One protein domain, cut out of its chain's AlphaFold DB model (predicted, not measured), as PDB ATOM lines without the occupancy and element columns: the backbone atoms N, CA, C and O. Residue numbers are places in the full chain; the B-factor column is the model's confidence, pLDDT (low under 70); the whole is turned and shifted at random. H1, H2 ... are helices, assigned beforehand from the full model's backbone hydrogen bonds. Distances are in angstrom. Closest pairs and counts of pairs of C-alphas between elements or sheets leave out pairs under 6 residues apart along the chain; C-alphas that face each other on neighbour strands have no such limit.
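Overview. This is residues 4 to 63 of the 150 residues of the protein "Zinc ribbon domain-containing protein" of bacterium (UniProt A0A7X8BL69). This is a long helical hairpin: H1 runs one way, a short link turns the backbone round at one end, and H2 runs back beside it, almost parallel in line. The two helices are only loosely together, with few contacts between them, and much of the far half of H2, residues 50 to 55 and 57 to 62, stands free. The printed part has 60 residues with two named helices, H1 then H2, and no named strand; its class is all helix. It is loose, with a radius of gyration of the C-alphas of 14.7 A, and its outline is a rod spanning 47 by 19 by 6 A.

Along the chain. H1, the longest helix, holds residues 4 to 30 and measures 38.5 A from first to last C-alpha. It begins at C-alpha 4, at (27.318, 26.305, 93.445), and ends at C-alpha 30, at (12.858, 9.877, 125.108). H2 holds residues 37 to 62, measures 37.5 A, and ends at C-alpha 62, at (42.453, 28.490, 100.519).

Arrangement. H1 and H2 form a helical hairpin. They only just touch, with 3 pairs of C-alphas within 8 A. H1 touches H2 with its residues 16 to 27 alone, and H2 touches H1 with its residues 38 to 49 alone. The closest C-alphas are those of Ser 27 and Thr 38, 6.9 A apart. The helices run opposite ways at a shallow tilt of 7 degrees, centre to centre 12.9 A. In H1 every O i to N i+4 pair is within hydrogen-bond range; in H2, 20 of 22 are.

Size, cuts and confidence. The C-alphas farthest apart are those of Lys 32 and His 63, at 47.6 A. The printed part has no cut, and the link from H1 to H2, six residues, is short. The mean pLDDT of the printed part is 77.0; residues 31 to 37 and 59 to 63 are under 70.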
ATOM      1  N   THR A   4      27.332  27.716  93.037       75.25
ATOM      2  CA  THR A   4      27.318  26.305  93.445       75.25
ATOM      3  C   THR A   4      27.901  26.082  94.845       75.25
ATOM      4  O   THR A   4      27.330  25.334  95.634       75.25
ATOM      5  N   ASN A   5      28.993  26.768  95.195       79.19
ATOM      6  CA  ASN A   5      29.624  26.662  96.516       79.19
ATOM      7  C   ASN A   5      28.761  27.310  97.607       79.19
ATOM      8  O   ASN A   5      28.694  26.815  98.731       79.19
ATOM      9  N   ILE A   6      28.051  28.386  97.262       82.25
ATOM     10  CA  ILE A   6      27.075  29.021  98.153       82.25
ATOM     11  C   ILE A   6      25.894  28.070  98.388       82.25
ATOM     12  O   ILE A   6      25.530  27.826  99.536       82.25
ATOM     13  N   CYS A   7      25.344  27.467  97.331       77.00
ATOM     14  CA  CYS A   7      24.267  26.482  97.445       77.00
ATOM     15  C   CYS A   7      24.665  25.274  98.305       77.00
ATOM     16  O   CYS A   7      23.898  24.884  99.182       77.00
ATOM     17  N   LEU A   8      25.864  24.714  98.116       83.12
ATOM     18  CA  LEU A   8      26.350  23.590  98.926       83.12
ATOM     19  C   LEU A   8      26.509  23.962 100.404       83.12
ATOM     20  O   LEU A   8      26.131  23.177 101.270       83.12
ATOM     21  N   ALA A   9      26.996  25.169 100.702       81.50
ATOM     22  CA  ALA A   9      27.093  25.656 102.077       81.50
ATOM     23  C   ALA A   9      25.711  25.806 102.737       81.50
ATOM     24  O   ALA A   9      25.531  25.399 103.885       81.50
ATOM     25  N   PHE A  10      24.716  26.329 102.012       84.94
ATOM     26  CA  PHE A  10      23.340  26.421 102.510       84.94
ATOM     27  C   PHE A  10      22.711  25.046 102.741       84.94
ATOM     28  O   PHE A  10      22.086  24.829 103.775       84.94
ATOM     29  N   VAL A  11      22.910  24.097 101.825       87.12
ATOM     30  CA  VAL A  11      22.412  22.723 101.983       87.12
ATOM     31  C   VAL A  11      23.068  22.042 103.188       87.12
ATOM     32  O   VAL A  11      22.368  21.448 104.005       87.12
ATOM     33  N   ALA A  12      24.384  22.185 103.362       83.12
ATOM     34  CA  ALA A  12      25.097  21.649 104.520       83.12
ATOM     35  C   ALA A  12      24.602  22.259 105.844       83.12
ATOM     36  O   ALA A  12      24.406  21.536 106.821       83.12
ATOM     37  N   LEU A  13      24.330  23.568 105.866       84.88
ATOM     38  CA  LEU A  13      23.750  24.254 107.021       84.88
ATOM     39  C   LEU A  13      22.348  23.719 107.349       84.88
ATOM     40  O   LEU A  13      22.066  23.421 108.506       84.88
ATOM     41  N   ILE A  14      21.484  23.551 106.344       87.12
ATOM     42  CA  ILE A  14      20.125  23.021 106.532       87.12
ATOM     43  C   ILE A  14      20.173  21.597 107.099       87.12
ATOM     44  O   ILE A  14      19.451  21.299 108.048       87.12
ATOM     45  N   ILE A  15      21.047  20.732 106.575       87.06
ATOM     46  CA  ILE A  15      21.221  19.357 107.074       87.06
ATOM     47  C   ILE A  15      21.731  19.359 108.525       87.06
ATOM     48  O   ILE A  15      21.232  18.601 109.361       87.06
ATOM     49  N   ALA A  16      22.685  20.232 108.858       83.31
ATOM     50  CA  ALA A  16      23.180  20.383 110.226       83.31
ATOM     51  C   ALA A  16      22.069  20.835 111.192       83.31
ATOM     52  O   ALA A  16      21.906  20.260 112.265       83.31
ATOM     53  N   VAL A  17      21.244  21.809 110.801       85.88
ATOM     54  CA  VAL A  17      20.118  22.271 111.630       85.88
ATOM     55  C   VAL A  17      19.052  21.181 111.772       85.88
ATOM     56  O   VAL A  17      18.579  20.926 112.878       85.88
ATOM     57  N   ALA A  18      18.696  20.491 110.685       86.06
ATOM     58  CA  ALA A  18      17.695  19.424 110.707       86.06
ATOM     59  C   ALA A  18      18.126  18.236 111.582       86.06
ATOM     60  O   ALA A  18      17.311  17.702 112.339       86.06
ATOM     61  N   SER A  19      19.404  17.843 111.519       84.75
ATOM     62  CA  SER A  19      19.956  16.801 112.394       84.75
ATOM     63  C   SER A  19      19.922  17.220 113.863       84.75
ATOM     64  O   SER A  19      19.445  16.442 114.684       84.75
ATOM     65  N   PHE A  20      20.290  18.465 114.191       83.56
ATOM     66  CA  PHE A  20      20.192  18.987 115.558       83.56
ATOM     67  C   PHE A  20      18.762  18.946 116.101       83.56
ATOM     68  O   PHE A  20      18.516  18.408 117.178       83.56
ATOM     69  N   VAL A  21      17.806  19.481 115.333       87.19
ATOM     70  CA  VAL A  21      16.388  19.503 115.714       87.19
ATOM     71  C   VAL A  21      15.860  18.082 115.886       87.19
ATOM     72  O   VAL A  21      15.166  17.814 116.860       87.19
ATOM     73  N   SER A  22      16.234  17.154 115.002       85.19
ATOM     74  CA  SER A  22      15.840  15.745 115.111       85.19
ATOM     75  C   SER A  22      16.406  15.087 116.369       85.19
ATOM     76  O   SER A  22      15.690  14.346 117.037       85.19
ATOM     77  N   THR A  23      17.659  15.374 116.735       77.50
ATOM     78  CA  THR A  23      18.269  14.869 117.975       77.50
ATOM     79  C   THR A  23      17.586  15.450 119.208       77.50
ATOM     80  O   THR A  23      17.206  14.692 120.093       77.50
ATOM     81  N   VAL A  24      17.360  16.766 119.255       82.19
ATOM     82  CA  VAL A  24      16.643  17.422 120.362       82.19
ATOM     83  C   VAL A  24      15.221  16.878 120.485       82.19
ATOM     84  O   VAL A  24      14.768  16.586 121.587       82.19
ATOM     85  N   TYR A  25      14.531  16.689 119.361       85.62
ATOM     86  CA  TYR A  25      13.185  16.131 119.326       85.62
ATOM     87  C   TYR A  25      13.159  14.672 119.795       85.62
ATOM     88  O   TYR A  25      12.312  14.303 120.604       85.62
ATOM     89  N   ALA A  26      14.120  13.849 119.372       81.69
ATOM     90  CA  ALA A  26      14.266  12.483 119.866       81.69
ATOM     91  C   ALA A  26      14.561  12.453 121.375       81.69
ATOM     92  O   ALA A  26      13.935  11.683 122.096       81.69
ATOM     93  N   SER A  27      15.448  13.321 121.874       75.25
ATOM     94  CA  SER A  27      15.721  13.466 123.310       75.25
ATOM     95  C   SER A  27      14.499  13.948 124.088       75.25
ATOM     96  O   SER A  27      14.274  13.490 125.203       75.25
ATOM     97  N   TYR A  28      13.683  14.826 123.506       80.62
ATOM     98  CA  TYR A  28      12.423  15.274 124.095       80.62
ATOM     99  C   TYR A  28      11.408  14.127 124.189       80.62
ATOM    100  O   TYR A  28      10.796  13.935 125.238       80.62
ATOM    101  N   LEU A  29      11.282  13.308 123.138       79.44
ATOM    102  CA  LEU A  29      10.412  12.126 123.141       79.44
ATOM    103  C   LEU A  29      10.905  11.027 124.094       79.44
ATOM    104  O   LEU A  29      10.097  10.345 124.722       79.44
ATOM    105  N   LEU A  30      12.223  10.858 124.221       71.50
ATOM    106  CA  LEU A  30      12.858   9.877 125.108       71.50
ATOM    107  C   LEU A  30      13.031  10.385 126.549       71.50
ATOM    108  O   LEU A  30      13.377   9.598 127.429       71.50
ATOM    109  N   GLY A  31      12.735  11.663 126.813       64.38
ATOM    110  CA  GLY A  31      12.951  12.398 128.069       64.38
ATOM    111  C   GLY A  31      12.159  11.916 129.289       64.38
ATOM    112  O   GLY A  31      12.014  12.651 130.261       64.38
ATOM    113  N   LYS A  32      11.655  10.679 129.265       59.84
ATOM    114  CA  LYS A  32      11.089   9.993 130.430       59.84
ATOM    115  C   LYS A  32      12.070   9.019 131.103       59.84
ATOM    116  O   LYS A  32      11.686   8.374 132.075       59.84
ATOM    117  N   ARG A  33      13.316   8.904 130.628       57.41
ATOM    118  CA  ARG A  33      14.399   8.201 131.338       57.41
ATOM    119  C   ARG A  33      15.608   9.113 131.538       57.41
ATOM    120  O   ARG A  33      16.063   9.775 130.609       57.41
ATOM    121  N   GLU A  34      16.072   9.179 132.782       65.69
ATOM    122  CA  GLU A  34      17.232   9.951 133.233       65.69
ATOM    123  C   GLU A  34      18.537   9.356 132.687       65.69
ATOM    124  O   GLU A  34      19.296   8.690 133.394       65.69
ATOM    125  N   ASP A  35      18.821   9.610 131.413       61.22
ATOM    126  CA  ASP A  35      19.971   9.012 130.753       61.22
ATOM    127  C   ASP A  35      21.061  10.069 130.543       61.22
ATOM    128  O   ASP A  35      20.945  10.993 129.735       61.22
ATOM    129  N   LYS A  36      22.185   9.886 131.244       67.00
ATOM    130  CA  LYS A  36      23.421  10.695 131.176       67.00
ATOM    131  C   LYS A  36      24.017  10.815 129.755       67.00
ATOM    132  O   LYS A  36      24.968  11.564 129.548       67.00
ATOM    133  N   GLY A  37      23.462  10.098 128.774       68.19
ATOM    134  CA  GLY A  37      23.883  10.103 127.374       68.19
ATOM    135  C   GLY A  37      23.527  11.377 126.602       68.19
ATOM    136  O   GLY A  37      24.284  11.770 125.717       68.19
ATOM    137  N   THR A  38      22.443  12.078 126.956       73.38
ATOM    138  CA  THR A  38      22.007  13.290 126.228       73.38
ATOM    139  C   THR A  38      23.040  14.418 126.304       73.38
ATOM    140  O   THR A  38      23.254  15.138 125.330       73.38
ATOM    141  N   LEU A  39      23.752  14.531 127.432       72.69
ATOM    142  CA  LEU A  39      24.797  15.540 127.618       72.69
ATOM    143  C   LEU A  39      26.001  15.298 126.694       72.69
ATOM    144  O   LEU A  39      26.524  16.241 126.104       72.69
ATOM    145  N   GLY A  40      26.408  14.036 126.523       73.06
ATOM    146  CA  GLY A  40      27.493  13.662 125.611       73.06
ATOM    147  C   GLY A  40      27.146  13.930 124.145       73.06
ATOM    148  O   GLY A  40      27.986  14.426 123.397       73.06
ATOM    149  N   PHE A  41      25.893  13.687 123.752       74.38
ATOM    150  CA  PHE A  41      25.415  13.986 122.399       74.38
ATOM    151  C   PHE A  41      25.368  15.489 122.104       74.38
ATOM    152  O   PHE A  41      25.818  15.912 121.040       74.38
ATOM    153  N   LEU A  42      24.894  16.309 123.047       74.94
ATOM    154  CA  LEU A  42      24.875  17.768 122.890       74.94
ATOM    155  C   LEU A  42      26.291  18.359 122.820       74.94
ATOM    156  O   LEU A  42      26.566  19.190 121.955       74.94
ATOM    157  N   LEU A  43      27.208  17.896 123.678       79.88
ATOM    158  CA  LEU A  43      28.614  18.319 123.662       79.88
ATOM    159  C   LEU A  43      29.323  17.907 122.366       79.88
ATOM    160  O   LEU A  43      30.034  18.717 121.770       79.88
ATOM    161  N   GLY A  44      29.102  16.674 121.903       79.94
ATOM    162  CA  GLY A  44      29.657  16.176 120.645       79.94
ATOM    163  C   GLY A  44      29.148  16.952 119.431       79.94
ATOM    164  O   GLY A  44      29.938  17.308 118.559       79.94
ATOM    165  N   PHE A  45      27.855  17.288 119.399       79.75
ATOM    166  CA  PHE A  45      27.279  18.093 118.321       79.75
ATOM    167  C   PHE A  45      27.847  19.516 118.305       79.75
ATOM    168  O   PHE A  45      28.222  20.022 117.248       79.75
ATOM    169  N   PHE A  46      27.980  20.147 119.475       83.12
ATOM    170  CA  PHE A  46      28.531  21.497 119.584       83.12
ATOM    171  C   PHE A  46      30.004  21.553 119.149       83.12
ATOM    172  O   PHE A  46      30.394  22.430 118.380       83.12
ATOM    173  N   MET A  47      30.814  20.579 119.577       82.50
ATOM    174  CA  MET A  47      32.220  20.468 119.168       82.50
ATOM    175  C   MET A  47      32.375  20.110 117.686       82.50
ATOM    176  O   MET A  47      33.256  20.647 117.016       82.50
ATOM    177  N   GLY A  48      31.500  19.259 117.146       84.19
ATOM    178  CA  GLY A  48      31.490  18.911 115.724       84.19
ATOM    179  C   GLY A  48      31.125  20.095 114.829       84.19
ATOM    180  O   GLY A  48      31.803  20.348 113.833       84.19
ATOM    181  N   TRP A  49      30.098  20.866 115.201       82.81
ATOM    182  CA  TRP A  49      29.680  22.049 114.444       82.81
ATOM    183  C   TRP A  49      30.730  23.161 114.507       82.81
ATOM    184  O   TRP A  49      31.057  23.754 113.481       82.81
ATOM    185  N   LEU A  50      31.341  23.375 115.679       83.56
ATOM    186  CA  LEU A  50      32.469  24.293 115.832       83.56
ATOM    187  C   LEU A  50      33.656  23.873 114.947       83.56
ATOM    188  O   LEU A  50      34.205  24.709 114.234       83.56
ATOM    189  N   GLY A  51      34.009  22.584 114.918       85.88
ATOM    190  CA  GLY A  51      35.070  22.057 114.052       85.88
ATOM    191  C   GLY A  51      34.780  22.227 112.558       85.88
ATOM    192  O   GLY A  51      35.666  22.623 111.800       85.88
ATOM    193  N   LEU A  52      33.533  22.002 112.132       83.00
ATOM    194  CA  LEU A  52      33.109  22.210 110.744       83.00
ATOM    195  C   LEU A  52      33.157  23.692 110.345       83.00
ATOM    196  O   LEU A  52      33.614  24.009 109.247       83.00
ATOM    197  N   LEU A  53      32.724  24.601 111.224       80.56
ATOM    198  CA  LEU A  53      32.806  26.045 110.984       80.56
ATOM    199  C   LEU A  53      34.255  26.526 110.911       80.56
ATOM    200  O   LEU A  53      34.585  27.307 110.019       80.56
ATOM    201  N   ILE A  54      35.125  26.027 111.791       83.31
ATOM    202  CA  ILE A  54      36.561  26.323 111.755       83.31
ATOM    203  C   ILE A  54      37.165  25.828 110.435       83.31
ATOM    204  O   ILE A  54      37.849  26.593 109.760       83.31
ATOM    205  N   MET A  55      36.853  24.604 109.998       79.50
ATOM    206  CA  MET A  55      37.303  24.093 108.696       79.50
ATOM    207  C   MET A  55      36.751  24.899 107.517       79.50
ATOM    208  O   MET A  55      37.492  25.183 106.578       79.50
ATOM    209  N   CYS A  56      35.489  25.331 107.561       74.19
ATOM    210  CA  CYS A  56      34.916  26.217 106.544       74.19
ATOM    211  C   CYS A  56      35.614  27.580 106.505       74.19
ATOM    212  O   CYS A  56      35.848  28.113 105.427       74.19
ATOM    213  N   MET A  57      35.954  28.161 107.656       73.69
ATOM    214  CA  MET A  57      36.693  29.425 107.708       73.69
ATOM    215  C   MET A  57      38.099  29.264 107.125       73.69
ATOM    216  O   MET A  57      38.473  30.038 106.255       73.69
ATOM    217  N   ILE A  58      38.823  28.207 107.503       77.62
ATOM    218  CA  ILE A  58      40.174  27.933 106.985       77.62
ATOM    219  C   ILE A  58      40.150  27.680 105.468       77.62
ATOM    220  O   ILE A  58      41.001  28.161 104.726       77.62
ATOM    221  N   THR A  59      39.157  26.942 104.973       68.12
ATOM    222  CA  THR A  59      39.028  26.648 103.535       68.12
ATOM    223  C   THR A  59      38.563  27.846 102.708       68.12
ATOM    224  O   THR A  59      38.858  27.895 101.512       68.12
ATOM    225  N   ARG A  60      37.909  28.849 103.312       62.47
ATOM    226  CA  ARG A  60      37.600  30.117 102.626       62.47
ATOM    227  C   ARG A  60      38.859  30.888 102.240       62.47
ATOM    228  O   ARG A  60      38.847  31.514 101.185       62.47
ATOM    229  N   ASP A  61      39.934  30.784 103.019       56.84
ATOM    230  CA  ASP A  61      41.210  31.432 102.691       56.84
ATOM    231  C   ASP A  61      42.002  30.659 101.620       56.84
ATOM    232  O   ASP A  61      42.761  31.249 100.850       56.84
ATOM    233  N   ALA A  62      41.786  29.342 101.507       56.47
ATOM    234  CA  ALA A  62      42.453  28.490 100.519       56.47
ATOM    235  C   ALA A  62      41.830  28.563  99.110       56.47
ATOM    236  O   ALA A  62      42.496  28.241  98.127       56.47
ATOM    237  N   HIS A  63      40.577  29.015  98.982       48.78
ATOM    238  CA  HIS A  63      39.893  29.184  97.694       48.78
ATOM    239  C   HIS A  63      39.925  30.649  97.224       48.78
ATOM    240  O   HIS A  63      38.890  31.240  96.902       48.78
TER     241      HIS A  63